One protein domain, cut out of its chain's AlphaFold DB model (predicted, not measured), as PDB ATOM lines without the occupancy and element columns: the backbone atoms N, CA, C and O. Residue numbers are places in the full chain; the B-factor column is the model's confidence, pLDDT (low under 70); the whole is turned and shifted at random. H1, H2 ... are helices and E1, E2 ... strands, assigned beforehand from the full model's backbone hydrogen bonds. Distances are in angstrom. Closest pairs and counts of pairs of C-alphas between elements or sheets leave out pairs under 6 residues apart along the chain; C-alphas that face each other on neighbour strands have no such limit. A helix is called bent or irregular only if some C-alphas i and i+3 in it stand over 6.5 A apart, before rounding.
ATOM      1  N   SER A 131      42.689  40.338 -29.241       98.19
ATOM      2  CA  SER A 131      41.637  39.455 -28.732       98.19
ATOM      3  C   SER A 131      40.672  39.010 -29.827       98.19
ATOM      4  O   SER A 131      40.361  37.830 -29.898       98.19
ATOM      5  N   TRP A 132      40.272  39.913 -30.724       98.56
ATOM      6  CA  TRP A 132      39.350  39.593 -31.813       98.56
ATOM      7  C   TRP A 132      39.969  38.592 -32.798       98.56
ATOM      8  O   TRP A 132      39.317  37.637 -33.213       98.56
ATOM      9  N   TRP A 133      41.256  38.759 -33.119       98.50
ATOM     10  CA  TRP A 133      41.993  37.817 -33.969       98.50
ATOM     11  C   TRP A 133      42.118  36.432 -33.326       98.50
ATOM     12  O   TRP A 133      41.895  35.422 -33.998       98.50
ATOM     13  N   ARG A 134      42.394  36.374 -32.014       98.38
ATOM     14  CA  ARG A 134      42.389  35.117 -31.249       98.38
ATOM     15  C   ARG A 134      41.014  34.449 -31.259       98.38
ATOM     16  O   ARG A 134      40.948  33.236 -31.448       98.38
ATOM     17  N   ASP A 135      39.939  35.218 -31.110       98.62
ATOM     18  CA  ASP A 135      38.571  34.692 -31.152       98.62
ATOM     19  C   ASP A 135      38.234  34.131 -32.542       98.62
ATOM     20  O   ASP A 135      37.651  33.052 -32.646       98.62
ATOM     21  N   LEU A 136      38.666  34.795 -33.621       98.69
ATOM     22  CA  LEU A 136      38.461  34.315 -34.994       98.69
ATOM     23  C   LEU A 136      39.226  33.013 -35.253       98.69
ATOM     24  O   LEU A 136      38.692  32.076 -35.854       98.69
ATOM     25  N   ARG A 137      40.463  32.927 -34.762       98.31
ATOM     26  CA  ARG A 137      41.275  31.707 -34.807       98.31
ATOM     27  C   ARG A 137      40.628  30.564 -34.029       98.31
ATOM     28  O   ARG A 137      40.517  29.458 -34.552       98.31
ATOM     29  N   ALA A 138      40.139  30.828 -32.822       98.56
ATOM     30  CA  ALA A 138      39.446  29.826 -32.017       98.56
ATOM     31  C   ALA A 138      38.139  29.357 -32.681       98.56
ATOM     32  O   ALA A 138      37.862  28.158 -32.711       98.56
ATOM     33  N   ALA A 139      37.364  30.278 -33.259       98.69
ATOM     34  CA  ALA A 139      36.110  29.978 -33.942       98.69
ATOM     35  C   ALA A 139      36.323  29.120 -35.201       98.69
ATOM     36  O   ALA A 139      35.660  28.098 -35.376       98.69
ATOM     37  N   THR A 140      37.277  29.490 -36.059       98.38
ATOM     38  CA  THR A 140      37.608  28.718 -37.273       98.38
ATOM     39  C   THR A 140      38.178  27.338 -36.934       98.38
ATOM     40  O   THR A 140      37.788  26.352 -37.555       98.38
ATOM     41  N   HIS A 141      39.010  27.227 -35.892       97.88
ATOM     42  CA  HIS A 141      39.501  25.941 -35.391       97.88
ATOM     43  C   HIS A 141      38.376  25.057 -34.827       97.88
ATOM     44  O   HIS A 141      38.308  23.867 -35.125       97.88
ATOM     45  N   ALA A 142      37.460  25.618 -34.030       98.44
ATOM     46  CA  ALA A 142      36.318  24.869 -33.507       98.44
ATOM     47  C   ALA A 142      35.375  24.403 -34.628       98.44
ATOM     48  O   ALA A 142      34.852  23.291 -34.572       98.44
ATOM     49  N   LEU A 143      35.186  25.229 -35.659       98.38
ATOM     50  CA  LEU A 143      34.380  24.885 -36.826       98.38
ATOM     51  C   LEU A 143      35.011  23.761 -37.661       98.38
ATOM     52  O   LEU A 143      34.285  22.887 -38.131       98.38
ATOM     53  N   ALA A 144      36.342  23.736 -37.785       97.62
ATOM     54  CA  ALA A 144      37.078  22.702 -38.515       97.62
ATOM     55  C   ALA A 144      36.793  21.276 -38.022       97.62
ATOM     56  O   ALA A 144      36.802  20.336 -38.817       97.62
ATOM     57  N   ALA A 145      36.489  21.124 -36.729       96.38
ATOM     58  CA  ALA A 145      36.198  19.841 -36.095       96.38
ATOM     59  C   ALA A 145      34.736  19.374 -36.243       96.38
ATOM     60  O   ALA A 145      34.414  18.265 -35.818       96.38
ATOM     61  N   VAL A 146      33.835  20.193 -36.803       97.75
ATOM     62  CA  VAL A 146      32.403  19.861 -36.902       97.75
ATOM     63  C   VAL A 146      32.171  18.808 -37.995       97.75
ATOM     64  O   VAL A 146      32.435  19.096 -39.165       97.75
ATOM     65  N   PRO A 147      31.636  17.613 -37.674       95.75
ATOM     66  CA  PRO A 147      31.290  16.611 -38.680       95.75
ATOM     67  C   PRO A 147      30.101  17.070 -39.527       95.75
ATOM     68  O   PRO A 147      29.108  17.572 -39.000       95.75
ATOM     69  N   THR A 148      30.183  16.896 -40.845       94.38
ATOM     70  CA  THR A 148      29.084  17.220 -41.764       94.38
ATOM     71  C   THR A 148      29.270  16.538 -43.115       94.38
ATOM     72  O   THR A 148      30.395  16.413 -43.596       94.38
ATOM     73  N   ASP A 149      28.165  16.160 -43.757       90.62
ATOM     74  CA  ASP A 149      28.140  15.661 -45.143       90.62
ATOM     75  C   ASP A 149      27.845  16.777 -46.158       90.62
ATOM     76  O   ASP A 149      27.800  16.574 -47.376       90.62
ATOM     77  N   ARG A 150      27.642  18.006 -45.670       91.06
ATOM     78  CA  ARG A 150      27.559  19.185 -46.529       91.06
ATOM     79  C   ARG A 150      28.929  19.407 -47.142       91.06
ATOM     80  O   ARG A 150      29.897  19.523 -46.407       91.06
ATOM     81  N   GLU A 151      29.021  19.546 -48.457       90.00
ATOM     82  CA  GLU A 151      30.250  20.032 -49.098       90.00
ATOM     83  C   GLU A 151      30.008  21.460 -49.574       90.00
ATOM     84  O   GLU A 151      29.125  21.727 -50.390       90.00
ATOM     85  N   ALA A 152      30.767  22.406 -49.066       89.94
ATOM     86  CA  ALA A 152      30.670  23.772 -49.536       89.94
ATOM     87  C   ALA A 152      31.420  23.952 -50.862       89.94
ATOM     88  O   ALA A 152      30.921  24.580 -51.792       89.94
ATOM     89  N   VAL A 153      32.579  23.304 -50.988       88.62
ATOM     90  CA  VAL A 153      33.439  23.378 -52.170       88.62
ATOM     91  C   VAL A 153      33.631  21.974 -52.733       88.62
ATOM     92  O   VAL A 153      34.102  21.080 -52.035       88.62
ATOM     93  N   ARG A 154      33.236  21.765 -53.995       85.25
ATOM     94  CA  ARG A 154      33.270  20.450 -54.659       85.25
ATOM     95  C   ARG A 154      34.475  20.320 -55.586       85.25
ATOM     96  O   ARG A 154      34.731  21.236 -56.367       85.25
ATOM     97  N   GLN A 155      35.098  19.138 -55.617       85.50
ATOM     98  CA  GLN A 155      36.163  18.804 -56.578       85.50
ATOM     99  C   GLN A 155      35.717  19.031 -58.034       85.50
ATOM    100  O   GLN A 155      36.436  19.642 -58.810       85.50
ATOM    101  N   ALA A 156      34.467  18.701 -58.376       82.94
ATOM    102  CA  ALA A 156      33.938  18.919 -59.726       82.94
ATOM    103  C   ALA A 156      33.942  20.397 -60.174       82.94
ATOM    104  O   ALA A 156      33.962  20.685 -61.372       82.94
ATOM    105  N   TRP A 157      33.883  21.349 -59.232       84.69
ATOM    106  CA  TRP A 157      34.073  22.763 -59.560       84.69
ATOM    107  C   TRP A 157      35.549  23.049 -59.850       84.69
ATOM    108  O   TRP A 157      35.844  23.716 -60.837       84.69
ATOM    109  N   ILE A 158      36.464  22.510 -59.043       81.94
ATOM    110  CA  ILE A 158      37.917  22.661 -59.202       81.94
ATOM    111  C   ILE A 158      38.340  22.155 -60.586       81.94
ATOM    112  O   ILE A 158      38.876  22.925 -61.381       81.94
ATOM    113  N   ASP A 159      37.972  20.917 -60.920       81.00
ATOM    114  CA  ASP A 159      38.333  20.250 -62.176       81.00
ATOM    115  C   ASP A 159      37.881  21.032 -63.417       81.00
ATOM    116  O   ASP A 159      38.574  21.076 -64.432       81.00
ATOM    117  N   ARG A 160      36.715  21.682 -63.328       74.75
ATOM    118  CA  ARG A 160      36.120  22.438 -64.434       74.75
ATOM    119  C   ARG A 160      36.715  23.834 -64.605       74.75
ATOM    120  O   ARG A 160      36.732  24.340 -65.720       74.75
ATOM    121  N   ASN A 161      37.108  24.488 -63.515       71.44
ATOM    122  CA  ASN A 161      37.331  25.938 -63.508       71.44
ATOM    123  C   ASN A 161      38.811  26.330 -63.368       71.44
ATOM    124  O   ASN A 161      39.177  27.426 -63.783       71.44
ATOM    125  N   PHE A 162      39.674  25.464 -62.827       73.94
ATOM    126  CA  PHE A 162      41.070  25.819 -62.543       73.94
ATOM    127  C   PHE A 162      41.871  26.203 -63.787       73.94
ATOM    128  O   PHE A 162      42.472  27.276 -63.804       73.94
ATOM    129  N   ARG A 163      41.791  25.409 -64.862       71.44
ATOM    130  CA  ARG A 163      42.458  25.744 -66.132       71.44
ATOM    131  C   ARG A 163      41.989  27.098 -66.672       71.44
ATOM    132  O   ARG A 163      42.796  27.900 -67.117       71.44
ATOM    133  N   THR A 164      40.688  27.378 -66.582       66.56
ATOM    134  CA  THR A 164      40.084  28.613 -67.104       66.56
ATOM    135  C   THR A 164      40.494  29.863 -66.330       66.56
ATOM    136  O   THR A 164      40.750  30.892 -66.948       66.56
ATOM    137  N   PHE A 165      40.508  29.810 -64.995       66.56
ATOM    138  CA  PHE A 165      40.713  31.012 -64.172       66.56
ATOM    139  C   PHE A 165      42.133  31.171 -63.642       66.56
ATOM    140  O   PHE A 165      42.522  32.290 -63.322       66.56
ATOM    141  N   LEU A 166      42.889  30.080 -63.534       67.56
ATOM    142  CA  LEU A 166      44.230  30.079 -62.955       67.56
ATOM    143  C   LEU A 166      45.311  29.619 -63.939       67.56
ATOM    144  O   LEU A 166      46.483  29.756 -63.619       67.56
ATOM    145  N   GLY A 167      44.951  29.075 -65.110       66.81
ATOM    146  CA  GLY A 167      45.927  28.596 -66.100       66.81
ATOM    147  C   GLY A 167      46.735  27.374 -65.648       66.81
ATOM    148  O   GLY A 167      47.713  27.017 -66.289       66.81
ATOM    149  N   ILE A 168      46.339  26.725 -64.549       72.44
ATOM    150  CA  ILE A 168      47.031  25.569 -63.970       72.44
ATOM    151  C   ILE A 168      46.125  24.338 -63.953       72.44
ATOM    152  O   ILE A 168      44.892  24.444 -63.956       72.44
ATOM    153  N   ASP A 169      46.747  23.161 -63.898       73.81
ATOM    154  CA  ASP A 169      46.030  21.910 -63.682       73.81
ATOM    155  C   ASP A 169      45.262  21.940 -62.345       73.81
ATOM    156  O   ASP A 169      45.765  22.468 -61.347       73.81
ATOM    157  N   PRO A 170      44.042  21.375 -62.297       76.69
ATOM    158  CA  PRO A 170      43.262  21.322 -61.070       76.69
ATOM    159  C   PRO A 170      44.001  20.508 -59.991       76.69
ATOM    160  O   PRO A 170      44.336  19.342 -60.228       76.69
ATOM    161  N   PRO A 171      44.235  21.073 -58.791       78.38
ATOM    162  CA  PRO A 171      44.862  20.345 -57.706       78.38
ATOM    163  C   PRO A 171      43.934  19.233 -57.223       78.38
ATOM    164  O   PRO A 171      42.711  19.387 -57.139       78.38
ATOM    165  N   GLN A 172      44.539  18.107 -56.858       83.12
ATOM    166  CA  GLN A 172      43.846  17.060 -56.122       83.12
ATOM    167  C   GLN A 172      43.833  17.444 -54.647       83.12
ATOM    168  O   GLN A 172      44.884  17.511 -54.007       83.12
ATOM    169  N   ILE A 173      42.645  17.724 -54.111       84.69
ATOM    170  CA  ILE A 173      42.503  18.209 -52.741       84.69
ATOM    171  C   ILE A 173      42.851  17.094 -51.755       84.69
ATOM    172  O   ILE A 173      42.087  16.157 -51.529       84.69
ATOM    173  N   SER A 174      44.029  17.228 -51.152       79.12
ATOM    174  CA  SER A 174      44.607  16.247 -50.227       79.12
ATOM    175  C   SER A 174      44.089  16.370 -48.789       79.12
ATOM    176  O   SER A 174      44.183  15.415 -48.022       79.12
ATOM    177  N   GLY A 175      43.508  17.518 -48.418       88.12
ATOM    178  CA  GLY A 175      43.000  17.786 -47.073       88.12
ATOM    179  C   GLY A 175      41.660  18.510 -47.095       88.12
ATOM    180  O   GLY A 175      41.513  19.536 -47.757       88.12
ATOM    181  N   HIS A 176      40.697  17.991 -46.332       94.94
ATOM    182  CA  HIS A 176      39.378  18.594 -46.156       94.94
ATOM    183  C   HIS A 176      39.187  19.056 -44.711       94.94
ATOM    184  O   HIS A 176      39.641  18.401 -43.776       94.94
ATOM    185  N   THR A 177      38.470  20.159 -44.544       97.12
ATOM    186  CA  THR A 177      38.011  20.699 -43.263       97.12
ATOM    187  C   THR A 177      36.548  21.095 -43.385       97.12
ATOM    188  O   THR A 177      36.058  21.318 -44.493       97.12
ATOM    189  N   THR A 178      35.854  21.245 -42.265       98.38
ATOM    190  CA  THR A 178      34.597  21.996 -42.235       98.38
ATOM    191  C   THR A 178      34.897  23.484 -42.080       98.38
ATOM    192  O   THR A 178      35.798  23.865 -41.335       98.38
ATOM    193  N   GLY A 179      34.167  24.345 -42.779       97.69
ATOM    194  CA  GLY A 179      34.203  25.775 -42.495       97.69
ATOM    195  C   GLY A 179      33.041  26.555 -43.088       97.69
ATOM    196  O   GLY A 179      32.035  25.967 -43.490       97.69
ATOM    197  N   HIS A 180      33.153  27.880 -43.052       97.69
ATOM    198  CA  HIS A 180      32.090  28.817 -43.394       97.69
ATOM    199  C   HIS A 180      31.828  28.863 -44.902       97.69
ATOM    200  O   HIS A 180      30.680  28.962 -45.324       97.69
ATOM    201  N   ALA A 181      32.896  28.754 -45.696       94.94
ATOM    202  CA  ALA A 181      32.929  28.788 -47.158       94.94
ATOM    203  C   ALA A 181      32.516  30.111 -47.819       94.94
ATOM    204  O   ALA A 181      32.529  30.222 -49.044       94.94
ATOM    205  N   ASP A 182      32.217  31.118 -47.005       93.75
ATOM    206  CA  ASP A 182      32.008  32.508 -47.412       93.75
ATOM    207  C   ASP A 182      32.607  33.462 -46.361       93.75
ATOM    208  O   ASP A 182      31.966  34.387 -45.860       93.75
ATOM    209  N   LEU A 183      33.812  33.135 -45.877       97.00
ATOM    210  CA  LEU A 183      34.485  33.897 -44.825       97.00
ATOM    211  C   LEU A 183      35.122  35.173 -45.398       97.00
ATOM    212  O   LEU A 183      36.246  35.161 -45.896       97.00
ATOM    213  N   HIS A 184      34.401  36.287 -45.298       95.62
ATOM    214  CA  HIS A 184      34.855  37.609 -45.728       95.62
ATOM    215  C   HIS A 184      34.401  38.710 -44.760       95.62
ATOM    216  O   HIS A 184      33.527  38.498 -43.919       95.62
ATOM    217  N   TRP A 185      34.921  39.928 -44.909       96.12
ATOM    218  CA  TRP A 185      34.743  41.000 -43.923       96.12
ATOM    219  C   TRP A 185      33.290  41.444 -43.691       96.12
ATOM    220  O   TRP A 185      32.950  41.822 -42.573       96.12
ATOM    221  N   ALA A 186      32.411  41.355 -44.696       92.12
ATOM    222  CA  ALA A 186      30.984  41.665 -44.513       92.12
ATOM    223  C   ALA A 186      30.214  40.604 -43.695       92.12
ATOM    224  O   ALA A 186      29.140  40.899 -43.180       92.12
ATOM    225  N   ASN A 187      30.782  39.403 -43.526       95.50
ATOM    226  CA  ASN A 187      30.202  38.309 -42.743       95.50
ATOM    227  C   ASN A 187      30.804  38.230 -41.332       95.50
ATOM    228  O   ASN A 187      30.580  37.258 -40.616       95.50
ATOM    229  N   LEU A 188      31.560  39.249 -40.914       97.25
ATOM    230  CA  LEU A 188      32.224  39.309 -39.616       97.25
ATOM    231  C   LEU A 188      31.811  40.578 -38.876       97.25
ATOM    232  O   LEU A 188      31.782  41.652 -39.469       97.25
ATOM    233  N   ALA A 189      31.518  40.464 -37.584       96.69
ATOM    234  CA  ALA A 189      31.176  41.589 -36.717       96.69
ATOM    235  C   ALA A 189      32.347  42.040 -35.836       96.69
ATOM    236  O   ALA A 189      33.218  41.243 -35.477       96.69
ATOM    237  N   ALA A 190      32.334  43.316 -35.452       95.88
ATOM    238  CA  ALA A 190      33.285  43.911 -34.517       95.88
ATOM    239  C   ALA A 190      32.608  44.992 -33.648       95.88
ATOM    240  O   ALA A 190      31.631  45.599 -34.084       95.88
ATOM    241  N   PRO A 191      33.087  45.257 -32.413       94.69
ATOM    242  CA  PRO A 191      34.335  44.765 -31.809       94.69
ATOM    243  C   PRO A 191      34.250  43.353 -31.212       94.69
ATOM    244  O   PRO A 191      35.286  42.756 -30.944       94.69
ATOM    245  N   THR A 192      33.049  42.807 -31.022       95.56
ATOM    246  CA  THR A 192      32.853  41.408 -30.614       95.56
ATOM    247  C   THR A 192      32.680  40.546 -31.854       95.56
ATOM    248  O   THR A 192      31.832  40.858 -32.690       95.56
ATOM    249  N   LEU A 193      33.451  39.463 -31.975       98.19
ATOM    250  CA  LEU A 193      33.335  38.559 -33.115       98.19
ATOM    251  C   LEU A 193      31.956  37.890 -33.142       98.19
ATOM    252  O   LEU A 193      31.570  37.203 -32.197       98.19
ATOM    253  N   ILE A 194      31.255  38.051 -34.262       98.06
ATOM    254  CA  ILE A 194      30.071  37.278 -34.649       98.06
ATOM    255  C   ILE A 194      30.206  36.974 -36.140       98.06
ATOM    256  O   ILE A 194      30.569  37.862 -36.909       98.06
ATOM    257  N   ILE A 195      29.939  35.731 -36.534       97.75
ATOM    258  CA  ILE A 195      29.999  35.282 -37.926       97.75
ATOM    259  C   ILE A 195      28.569  35.185 -38.475       97.75
ATOM    260  O   ILE A 195      27.704  34.543 -37.866       97.75
ATOM    261  N   PHE A 196      28.319  35.840 -39.607       92.75
ATOM    262  CA  PHE A 196      27.029  35.907 -40.298       92.75
ATOM    263  C   PHE A 196      26.987  35.003 -41.533       92.75
ATOM    264  O   PHE A 196      28.021  34.589 -42.024       92.75
ATOM    265  N   ASP A 197      25.780  34.795 -42.064       90.38
ATOM    266  CA  ASP A 197      25.507  34.130 -43.349       90.38
ATOM    267  C   ASP A 197      25.975  32.667 -43.469       90.38
ATOM    268  O   ASP A 197      26.758  32.268 -44.325       90.38
ATOM    269  N   TRP A 198      25.399  31.827 -42.613       93.81
ATOM    270  CA  TRP A 198      25.696  30.399 -42.519       93.81
ATOM    271  C   TRP A 198      25.024  29.539 -43.606       93.81
ATOM    272  O   TRP A 198      24.851  28.340 -43.415       93.81
ATOM    273  N   GLU A 199      24.608  30.090 -44.748       88.94
ATOM    274  CA  GLU A 199      23.990  29.279 -45.812       88.94
ATOM    275  C   GLU A 199      24.997  28.343 -46.498       88.94
ATOM    276  O   GLU A 199      24.652  27.217 -46.877       88.94
ATOM    277  N   GLY A 200      26.240  28.807 -46.656       89.69
ATOM    278  CA  GLY A 200      27.277  28.153 -47.458       89.69
ATOM    279  C   GLY A 200      28.074  27.061 -46.744       89.69
ATOM    280  O   GLY A 200      28.686  26.239 -47.423       89.69
ATOM    281  N   TRP A 201      28.039  27.007 -45.409       95.56
ATOM    282  CA  TRP A 201      28.977  26.205 -44.614       95.56
ATOM    283  C   TRP A 201      28.984  24.707 -44.962       95.56
ATOM    284  O   TRP A 201      27.960  24.121 -45.347       95.56
ATOM    285  N   GLY A 202      30.140  24.071 -44.770       96.00
ATOM    286  CA  GLY A 202      30.338  22.642 -44.996       96.00
ATOM    287  C   GLY A 202      31.803  22.260 -45.209       96.00
ATOM    288  O   GLY A 202      32.715  23.040 -44.947       96.00
ATOM    289  N   ARG A 203      32.020  21.042 -45.710       96.06
ATOM    290  CA  ARG A 203      33.318  20.493 -46.107       96.06
ATOM    291  C   ARG A 203      33.913  21.255 -47.285       96.06
ATOM    292  O   ARG A 203      33.241  21.482 -48.291       96.06
ATOM    293  N   MET A 204      35.188  21.588 -47.185       95.75
ATOM    294  CA  MET A 204      35.954  22.305 -48.201       95.75
ATOM    295  C   MET A 204      37.455  22.019 -48.041       95.75
ATOM    296  O   MET A 204      37.852  21.429 -47.032       95.75
ATOM    297  N   PRO A 205      38.301  22.419 -49.003       96.25
ATOM    298  CA  PRO A 205      39.749  22.328 -48.858       96.25
ATOM    299  C   PRO A 205      40.263  23.061 -47.614       96.25
ATOM    300  O   PRO A 205      39.811  24.165 -47.295       96.25
ATOM    301  N   VAL A 206      41.243  22.472 -46.928       96.75
ATOM    302  CA  VAL A 206      42.000  23.165 -45.870       96.75
ATOM    303  C   VAL A 206      42.574  24.469 -46.431       96.75
ATOM    304  O   VAL A 206      43.069  24.488 -47.547       96.75
ATOM    305  N   GLY A 207      42.498  25.569 -45.677       96.25
ATOM    306  CA  GLY A 207      43.011  26.879 -46.105       96.25
ATOM    307  C   GLY A 207      42.071  27.711 -46.979       96.25
ATOM    308  O   GLY A 207      42.362  28.887 -47.181       96.25
ATOM    309  N   TYR A 208      40.927  27.171 -47.418       97.75
ATOM    310  CA  TYR A 208      39.954  27.919 -48.224       97.75
ATOM    311  C   TYR A 208      39.450  29.191 -47.522       97.75
ATOM    312  O   TYR A 208      39.613  30.285 -48.050       97.75
ATOM    313  N   ASP A 209      38.898  29.074 -46.312       98.31
ATOM    314  CA  ASP A 209      38.327  30.211 -45.570       98.31
ATOM    315  C   ASP A 209      39.372  31.290 -45.222       98.31
ATOM    316  O   ASP A 209      39.164  32.456 -45.567       98.31
ATOM    317  N   PRO A 210      40.522  30.953 -44.595       98.31
ATOM    318  CA  PRO A 210      41.587  31.929 -44.371       98.31
ATOM    319  C   PRO A 210      42.133  32.527 -45.671       98.31
ATOM    320  O   PRO A 210      42.486  33.705 -45.704       98.31
ATOM    321  N   GLY A 211      42.186  31.735 -46.746       98.00
ATOM    322  CA  GLY A 211      42.608  32.179 -48.070       98.00
ATOM    323  C   GLY A 211      41.634  33.182 -48.686       98.00
ATOM    324  O   GLY A 211      42.066  34.196 -49.230       98.00
ATOM    325  N   LEU A 212      40.329  32.951 -48.535       97.94
ATOM    326  CA  LEU A 212      39.279  33.859 -48.986       97.94
ATOM    327  C   LEU A 212      39.309  35.175 -48.198       97.94
ATOM    328  O   LEU A 212      39.315  36.252 -48.798       97.94
ATOM    329  N   LEU A 213      39.428  35.103 -46.868       98.50
ATOM    330  CA  LEU A 213      39.571  36.283 -46.011       98.50
ATOM    331  C   LEU A 213      40.835  37.082 -46.364       98.50
ATOM    332  O   LEU A 213      40.799  38.310 -46.452       98.50
ATOM    333  N   HIS A 214      41.951  36.390 -46.609       98.50
ATOM    334  CA  HIS A 214      43.193  37.004 -47.071       98.50
ATOM    335  C   HIS A 214      42.998  37.711 -48.418       98.50
ATOM    336  O   HIS A 214      43.382  38.872 -48.558       98.50
ATOM    337  N   ALA A 215      42.343  37.055 -49.379       96.75
ATOM    338  CA  ALA A 215      42.075  37.617 -50.696       96.75
ATOM    339  C   ALA A 215      41.236  38.904 -50.614       96.75
ATOM    340  O   ALA A 215      41.605  39.911 -51.214       96.75
ATOM    341  N   TYR A 216      40.184  38.926 -49.790       97.12
ATOM    342  CA  TYR A 216      39.372  40.125 -49.533       97.12
ATOM    343  C   TYR A 216      40.081  41.223 -48.720       97.12
ATOM    344  O   TYR A 216      39.525  42.310 -48.547       97.12
ATOM    345  N   SER A 217      41.301  40.966 -48.240       97.75
ATOM    346  CA  SER A 217      42.137  41.923 -47.504       97.75
ATOM    347  C   SER A 217      43.237  42.560 -48.359       97.75
ATOM    348  O   SER A 217      43.919  43.459 -47.876       97.75
ATOM    349  N   LEU A 218      43.453  42.111 -49.603       96.06
ATOM    350  CA  LEU A 218      44.622  42.493 -50.417       96.06
ATOM    351  C   LEU A 218      44.721  43.993 -50.744       96.06
ATOM    352  O   LEU A 218      45.801  44.493 -51.047       96.06
ATOM    353  N   THR A 219      43.609  44.711 -50.673       94.88
ATOM    354  CA  THR A 219      43.503  46.173 -50.798       94.88
ATOM    355  C   THR A 219      44.059  46.925 -49.585       94.88
ATOM    356  O   THR A 219      44.363  48.110 -49.694       94.88
ATOM    357  N   VAL A 220      44.248  46.246 -48.448       97.12
ATOM    358  CA  VAL A 220      44.825  46.787 -47.211       97.12
ATOM    359  C   VAL A 220      46.027  45.919 -46.807       97.12
ATOM    360  O   VAL A 220      45.881  44.988 -46.009       97.12
ATOM    361  N   PRO A 221      47.241  46.196 -47.329       96.56
ATOM    362  CA  PRO A 221      48.400  45.312 -47.175       96.56
ATOM    363  C   PRO A 221      48.744  44.941 -45.726       96.56
ATOM    364  O   PRO A 221      49.109  43.799 -45.457       96.56
ATOM    365  N   ALA A 222      48.582  45.876 -44.782       97.19
ATOM    366  CA  ALA A 222      48.816  45.626 -43.360       97.19
ATOM    367  C   ALA A 222      47.872  44.549 -42.793       97.19
ATOM    368  O   ALA A 222      48.312  43.650 -42.070       97.19
ATOM    369  N   VAL A 223      46.593  44.587 -43.176       98.31
ATOM    370  CA  VAL A 223      45.595  43.600 -42.752       98.31
ATOM    371  C   VAL A 223      45.797  42.277 -43.484       98.31
ATOM    372  O   VAL A 223      45.764  41.233 -42.839       98.31
ATOM    373  N   ALA A 224      46.101  42.284 -44.786       97.88
ATOM    374  CA  ALA A 224      46.454  41.060 -45.511       97.88
ATOM    375  C   ALA A 224      47.649  40.337 -44.859       97.88
ATOM    376  O   ALA A 224      47.590  39.132 -44.602       97.88
ATOM    377  N   ALA A 225      48.701  41.080 -44.497       97.44
ATOM    378  CA  ALA A 225      49.848  40.547 -43.768       97.44
ATOM    379  C   ALA A 225      49.468  40.025 -42.369       97.44
ATOM    380  O   ALA A 225      50.010  39.009 -41.927       97.44
ATOM    381  N   ARG A 226      48.520  40.674 -41.673       98.25
ATOM    382  CA  ARG A 226      47.971  40.166 -40.404       98.25
ATOM    383  C   ARG A 226      47.237  38.844 -40.606       98.25
ATOM    384  O   ARG A 226      47.560  37.907 -39.889       98.25
ATOM    385  N   VAL A 227      46.338  38.736 -41.588       98.38
ATOM    386  CA  VAL A 227      45.624  37.479 -41.890       98.38
ATOM    387  C   VAL A 227      46.626  36.357 -42.160       98.38
ATOM    388  O   VAL A 227      46.521  35.292 -41.559       98.38
ATOM    389  N   ARG A 228      47.652  36.597 -42.988       97.06
ATOM    390  CA  ARG A 228      48.694  35.584 -43.233       97.06
ATOM    391  C   ARG A 228      49.425  35.167 -41.968       97.06
ATOM    392  O   ARG A 228      49.662  33.983 -41.792       97.06
ATOM    393  N   ARG A 229      49.755  36.114 -41.087       97.81
ATOM    394  CA  ARG A 229      50.428  35.816 -39.818       97.81
ATOM    395  C   ARG A 229      49.547  35.001 -38.870       97.81
ATOM    396  O   ARG A 229      50.032  34.036 -38.297       97.81
ATOM    397  N   GLU A 230      48.279  35.375 -38.715       98.25
ATOM    398  CA  GLU A 230      47.350  34.670 -37.823       98.25
ATOM    399  C   GLU A 230      47.078  33.238 -38.283       98.25
ATOM    400  O   GLU A 230      46.937  32.344 -37.454       98.25
ATOM    401  N   PHE A 231      47.028  33.013 -39.598       98.19
ATOM    402  CA  PHE A 231      46.711  31.719 -40.200       98.19
ATOM    403  C   PHE A 231      47.918  31.044 -40.864       98.19
ATOM    404  O   PHE A 231      47.727  30.203 -41.741       98.19
ATOM    405  N   ALA A 232      49.147  31.404 -40.482       96.62
ATOM    406  CA  ALA A 232      50.370  30.885 -41.104       96.62
ATOM    407  C   ALA A 232      50.461  29.352 -41.002       96.62
ATOM    408  O   ALA A 232      50.791  28.676 -41.973       96.62
ATOM    409  N   ASP A 233      50.065  28.796 -39.855       94.69
ATOM    410  CA  ASP A 233      49.991  27.353 -39.600       94.69
ATOM    411  C   ASP A 233      49.110  26.602 -40.610       94.69
ATOM    412  O   ASP A 233      49.386  25.449 -40.940       94.69
ATOM    413  N   VAL A 234      48.070  27.263 -41.127       95.94
ATOM    414  CA  VAL A 234      47.179  26.714 -42.150       95.94
ATOM    415  C   VAL A 234      47.678  27.068 -43.550       95.94
ATOM    416  O   VAL A 234      47.866  26.173 -44.366       95.94
ATOM    417  N   LEU A 235      47.899  28.350 -43.847       94.94
ATOM    418  CA  LEU A 235      48.178  28.855 -45.198       94.94
ATOM    419  C   LEU A 235      49.563  28.465 -45.734       94.94
ATOM    420  O   LEU A 235      49.734  28.377 -46.952       94.94
ATOM    421  N   ASP A 236      50.537  28.198 -44.861       93.00
ATOM    422  CA  ASP A 236      51.871  27.747 -45.271       93.00
ATOM    423  C   ASP A 236      51.977  26.218 -45.382       93.00
ATOM    424  O   ASP A 236      52.944  25.694 -45.952       93.00
ATOM    425  N   ALA A 237      50.978  25.477 -44.893       92.00
ATOM    426  CA  ALA A 237      50.904  24.037 -45.085       92.00
ATOM    427  C   ALA A 237      50.567  23.701 -46.554       92.00
ATOM    428  O   ALA A 237      49.796  24.425 -47.188       92.00
ATOM    429  N   PRO A 238      51.076  22.587 -47.121       90.62
ATOM    430  CA  PRO A 238      50.778  22.197 -48.502       90.62
ATOM    431  C   PRO A 238      49.276  22.153 -48.824       90.62
ATOM    432  O   PRO A 238      48.852  22.781 -49.786       90.62
ATOM    433  N   ALA A 239      48.470  21.505 -47.973       91.50
ATOM    434  CA  ALA A 239      47.020  21.438 -48.159       91.50
ATOM    435  C   ALA A 239      46.347  22.821 -48.077       91.50
ATOM    436  O   ALA A 239      45.377  23.074 -48.784       91.50
ATOM    437  N   GLY A 240      46.876  23.726 -47.246       94.31
ATOM    438  CA  GLY A 240      46.366  25.089 -47.119       94.31
ATOM    439  C   GLY A 240      46.650  25.966 -48.331       94.31
ATOM    440  O   GLY A 240      45.792  26.755 -48.723       94.31
ATOM    441  N   ARG A 241      47.817  25.793 -48.966       91.81
ATOM    442  CA  ARG A 241      48.143  26.465 -50.233       91.81
ATOM    443  C   ARG A 241      47.177  26.063 -51.346       91.81
ATOM    444  O   ARG A 241      46.755  26.935 -52.102       91.81
ATOM    445  N   ASP A 242      46.807  24.783 -51.416       90.69
ATOM    446  CA  ASP A 242      45.822  24.291 -52.385       90.69
ATOM    447  C   ASP A 242      44.442  24.919 -52.131       90.69
ATOM    448  O   ASP A 242      43.803  25.409 -53.061       90.69
ATOM    449  N   GLY A 243      43.981  24.977 -50.876       94.25
ATOM    450  CA  GLY A 243      42.697  25.612 -50.564       94.25
ATOM    451  C   GLY A 243      42.677  27.122 -50.780       94.25
ATOM    452  O   GLY A 243      41.670  27.644 -51.258       94.25
ATOM    453  N   GLU A 244      43.780  27.826 -50.509       95.00
ATOM    454  CA  GLU A 244      43.905  29.245 -50.857       95.00
ATOM    455  C   GLU A 244      43.796  29.448 -52.374       95.00
ATOM    456  O   GLU A 244      43.057  30.327 -52.810       95.00
ATOM    457  N   LEU A 245      44.451  28.613 -53.190       92.12
ATOM    458  CA  LEU A 245      44.307  28.660 -54.650       92.12
ATOM    459  C   LEU A 245      42.853  28.470 -55.092       92.12
ATOM    460  O   LEU A 245      42.379  29.190 -55.970       92.12
ATOM    461  N   VAL A 246      42.117  27.550 -54.460       92.88
ATOM    462  CA  VAL A 246      40.686  27.357 -54.743       92.88
ATOM    463  C   VAL A 246      39.880  28.616 -54.413       92.88
ATOM    464  O   VAL A 246      39.043  29.022 -55.221       92.88
ATOM    465  N   ALA A 247      40.150  29.263 -53.277       94.50
ATOM    466  CA  ALA A 247      39.500  30.518 -52.900       94.50
ATOM    467  C   ALA A 247      39.808  31.653 -53.894       94.50
ATOM    468  O   ALA A 247      38.895  32.343 -54.353       94.50
ATOM    469  N   LEU A 248      41.075  31.805 -54.294       92.38
ATOM    470  CA  LEU A 248      41.500  32.789 -55.295       92.38
ATOM    471  C   LEU A 248      40.829  32.530 -56.651       92.38
ATOM    472  O   LEU A 248      40.323  33.462 -57.268       92.38
ATOM    473  N   GLY A 249      40.753  31.271 -57.092       87.12
ATOM    474  CA  GLY A 249      40.080  30.887 -58.332       87.12
ATOM    475  C   GLY A 249      38.580  31.209 -58.327       87.12
ATOM    476  O   GLY A 249      38.055  31.719 -59.318       87.12
ATOM    477  N   GLN A 250      37.879  30.956 -57.215       86.50
ATOM    478  CA  GLN A 250      36.459  31.314 -57.085       86.50
ATOM    479  C   GLN A 250      36.252  32.828 -57.112       86.50
ATOM    480  O   GLN A 250      35.340  33.322 -57.782       86.50
ATOM    481  N   LEU A 251      37.130  33.575 -56.443       87.88
ATOM    482  CA  LEU A 251      37.077  35.027 -56.457       87.88
ATOM    483  C   LEU A 251      37.393  35.597 -57.847       87.88
ATOM    484  O   LEU A 251      36.687  36.491 -58.305       87.88
ATOM    485  N   LEU A 252      38.361  35.034 -58.578       84.75
ATOM    486  CA  LEU A 252      38.633  35.403 -59.974       84.75
ATOM    487  C   LEU A 252      37.443  35.115 -60.891       84.75
ATOM    488  O   LEU A 252      37.138  35.926 -61.765       84.75
ATOM    489  N   GLN A 253      36.722  34.010 -60.675       81.75
ATOM    490  CA  GLN A 253      35.469  33.745 -61.381       81.75
ATOM    491  C   GLN A 253      34.414  34.825 -61.098       81.75
ATOM    492  O   GLN A 253      33.723  35.257 -62.025       81.75
ATOM    493  N   ALA A 254      34.275  35.276 -59.847       75.75
ATOM    494  CA  ALA A 254      33.393  36.393 -59.513       75.75
ATOM    495  C   ALA A 254      33.862  37.690 -60.201       75.75
ATOM    496  O   ALA A 254      33.056  38.377 -60.833       75.75
ATOM    497  N   CYS A 255      35.166  37.972 -60.187       77.69
ATOM    498  CA  CYS A 255      35.763  39.106 -60.892       77.69
ATOM    499  C   CYS A 255      35.510  39.094 -62.396       77.69
ATOM    500  O   CYS A 255      35.131  40.121 -62.959       77.69
ATOM    501  N   ALA A 256      35.609  37.934 -63.042       68.56
ATOM    502  CA  ALA A 256      35.302  37.776 -64.461       68.56
ATOM    503  C   ALA A 256      33.828  38.085 -64.797       68.56
ATOM    504  O   ALA A 256      33.515  38.426 -65.934       68.56
ATOM    505  N   ARG A 257      32.920  38.010 -63.814       70.50
ATOM    506  CA  ARG A 257      31.506  38.415 -63.938       70.50
ATOM    507  C   ARG A 257      31.269  39.895 -63.602       70.50
ATOM    508  O   ARG A 257      30.121  40.313 -63.490       70.50
ATOM    509  N   GLY A 258      32.333  40.682 -63.431       65.88
ATOM    510  CA  GLY A 258      32.269  42.114 -63.126       65.88
ATOM    511  C   GLY A 258      32.164  42.447 -61.634       65.88
ATOM    512  O   GLY A 258      31.891  43.596 -61.283       65.88
ATOM    513  N   VAL A 259      32.371  41.471 -60.748       72.06
ATOM    514  CA  VAL A 259      32.281  41.654 -59.292       72.06
ATOM    515  C   VAL A 259      33.651  42.045 -58.724       72.06
ATOM    516  O   VAL A 259      34.649  41.411 -59.024       72.06
ATOM    517  N   HIS A 260      33.741  43.083 -57.888       78.88
ATOM    518  CA  HIS A 260      35.019  43.544 -57.302       78.88
ATOM    519  C   HIS A 260      36.144  43.799 -58.339       78.88
ATOM    520  O   HIS A 260      37.242  43.259 -58.197       78.88
ATOM    521  N   PRO A 261      35.927  44.631 -59.377       73.50
ATOM    522  CA  PRO A 261      36.906  44.819 -60.457       73.50
ATOM    523  C   PRO A 261      38.281  45.305 -59.965       73.50
ATOM    524  O   PRO A 261      39.306  44.897 -60.497       73.50
ATOM    525  N   HIS A 262      38.313  46.108 -58.898       79.62
ATOM    526  CA  HIS A 262      39.552  46.600 -58.285       79.62
ATOM    527  C   HIS A 262      40.358  45.505 -57.564       79.62
ATOM    528  O   HIS A 262      41.559  45.659 -57.357       79.62
ATOM    529  N   LEU A 263      39.714  44.400 -57.175       84.56
ATOM    530  CA  LEU A 263      40.351  43.300 -56.457       84.56
ATOM    531  C   LEU A 263      40.986  42.279 -57.414       84.56
ATOM    532  O   LEU A 263      41.994  41.660 -57.077       84.56
ATOM    533  N   ALA A 264      40.454  42.158 -58.634       82.06
ATOM    534  CA  ALA A 264      40.913  41.223 -59.660       82.06
ATOM    535  C   ALA A 264      42.443  41.212 -59.890       82.06
ATOM    536  O   ALA A 264      43.033  40.132 -59.810       82.06
ATOM    537  N   PRO A 265      43.132  42.357 -60.114       81.25
ATOM    538  CA  PRO A 265      44.578  42.343 -60.351       81.25
ATOM    539  C   PRO A 265      45.387  41.923 -59.116       81.25
ATOM    540  O   PRO A 265      46.462  41.344 -59.253       81.25
ATOM    541  N   LEU A 266      44.891  42.201 -57.908       89.44
ATOM    542  CA  LEU A 266      45.546  41.801 -56.660       89.44
ATOM    543  C   LEU A 266      45.443  40.288 -56.451       89.44
ATOM    544  O   LEU A 266      46.434  39.637 -56.121       89.44
ATOM    545  N   VAL A 267      44.255  39.731 -56.690       87.31
ATOM    546  CA  VAL A 267      43.974  38.295 -56.566       87.31
ATOM    547  C   VAL A 267      44.757  37.501 -57.606       87.31
ATOM    548  O   VAL A 267      45.372  36.500 -57.249       87.31
ATOM    549  N   ALA A 268      44.806  37.973 -58.856       82.50
ATOM    550  CA  ALA A 268      45.587  37.341 -59.917       82.50
ATOM    551  C   ALA A 268      47.079  37.274 -59.552       82.50
ATOM    552  O   ALA A 268      47.657  36.190 -59.543       82.50
ATOM    553  N   ARG A 269      47.678  38.394 -59.116       84.56
ATOM    554  CA  ARG A 269      49.076  38.405 -58.644       84.56
ATOM    555  C   ARG A 269      49.305  37.458 -57.471       84.56
ATOM    556  O   ARG A 269      50.349  36.817 -57.389       84.56
ATOM    557  N   ARG A 270      48.350  37.370 -56.539       88.56
ATOM    558  CA  ARG A 270      48.471  36.451 -55.403       88.56
ATOM    559  C   ARG A 270      48.424  34.990 -55.853       88.56
ATOM    560  O   ARG A 270      49.161  34.200 -55.271       88.56
ATOM    561  N   ALA A 271      47.605  34.656 -56.846       84.62
ATOM    562  CA  ALA A 271      47.509  33.309 -57.401       84.62
ATOM    563  C   ALA A 271      48.750  32.905 -58.217       84.62
ATOM    564  O   ALA A 271      49.146  31.744 -58.185       84.62
ATOM    565  N   GLU A 272      49.383  33.861 -58.904       76.94
ATOM    566  CA  GLU A 272      50.644  33.652 -59.635       76.94
ATOM    567  C   GLU A 272      51.857  33.524 -58.696       76.94
ATOM    568  O   GLU A 272      52.841  32.859 -59.025       76.94
ATOM    569  N   ALA A 273      51.813  34.155 -57.515       71.31
ATOM    570  CA  ALA A 273      52.919  34.102 -56.568       71.31
ATOM    571  C   ALA A 273      53.211  32.648 -56.150       71.31
ATOM    572  O   ALA A 273      52.284  31.902 -55.823       71.31
TER     573      ALA A 273
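What this domain is: This is residues 131 to 273 of the 500 residues of an uncharacterized protein of Streptomyces sp. SFB5A (UniProt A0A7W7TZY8). Two helical hairpins, H3 with H4 and H6 with H7, make the body: H3 lies in the middle, crossed by the long helix H6. H1 and H2 lie toward opposite ends of the longest axis, and a small ribbon of two strands, E1 and E2, lies between the last residues of H1 and the first half of H6; a long loop, residues 180 to 201, leaves the end of E1, runs out beside H1 and comes back to the start of E2. The printed part has 143 residues, with seven named helices and two named strands in the order H1, H2, E1, E2, H3, H4, H5, H6, H7; the sheet, E1 - E2, is antiparallel and the class is mostly helix. The whole is compact and rounded, with a radius of gyration of the C-alphas of 14.2 A and spans of 39 by 35 by 27 A.

Where its parts are: H1, residues 131 to 144, begins at C-alpha 131 (41.637, 39.455, -28.732) and is 19.9 A long. H2, residues 155 to 166, is 15.3 A long and irregular: C-alphas 160 and 163 are 7.3 A apart. E1 is residues 176 to 179 and E2 residues 202 to 205. H3 is residues 208 to 215, 10.2 A; H4 is residues 221 to 230, 14.2 A; H5 is residues 232 to 235. H6, residues 238 to 256, is 27.1 A long and begins at C-alpha 238 (50.778, 22.197, -48.502). H7, residues 264 to 272, is 12.3 A long and ends at C-alpha 272 (50.644, 33.652, -59.635).

How they stand to each other: H6 is the hub, touching H2, H3, H5 and H7. H3 touches it at a steep tilt of 57 degrees, with the C-alphas of Gly 211 and Glu 244 closest at 4.2 A. H7 forms a helical hairpin with it, at a shallow tilt of 29 degrees, opposite ways, closest at C-alphas 255 and 264, 5.7 A. H2 touches H6 residues 246 to 253 alone, closest at C-alphas 165 and 249, 5.9 A. H5 and H6 only just touch, with 3 pairs of C-alphas within 8 A, and only at the corner; their closest C-alphas are those of Val 234 and Gly 240, 5.3 A. H3 and H4 form a helical hairpin at a shallow tilt of 24 degrees, closest at C-alphas 214 and 224, 5.4 A. E1 and E2, a hairpin, have N 177 and O 204 at 2.9 A and N 204 and O 177 at 2.8 A, within hydrogen-bond range. The closest C-alphas of H1 and E1 are Ala 144 and Thr 178, 4.5 A; those of E2 and H6 are Pro 205 and Gly 243, 4.7 A. H1 is apart from H2 and H6. Every O i to N i+4 pair is within hydrogen-bond range in H1, H3, H4, H6 and H7, and 5 of 8 in H2; H5 is too short for such a pair.

The domain as a whole: The C-alphas farthest apart are those of Asp 169 and Pro 191, 40.9 A. The printed part has no cut, and the link from E1 to E2, 22 residues, is long. The mean pLDDT of the printed part is 90.2; residues 164 to 167, 256 and 258 are under 70.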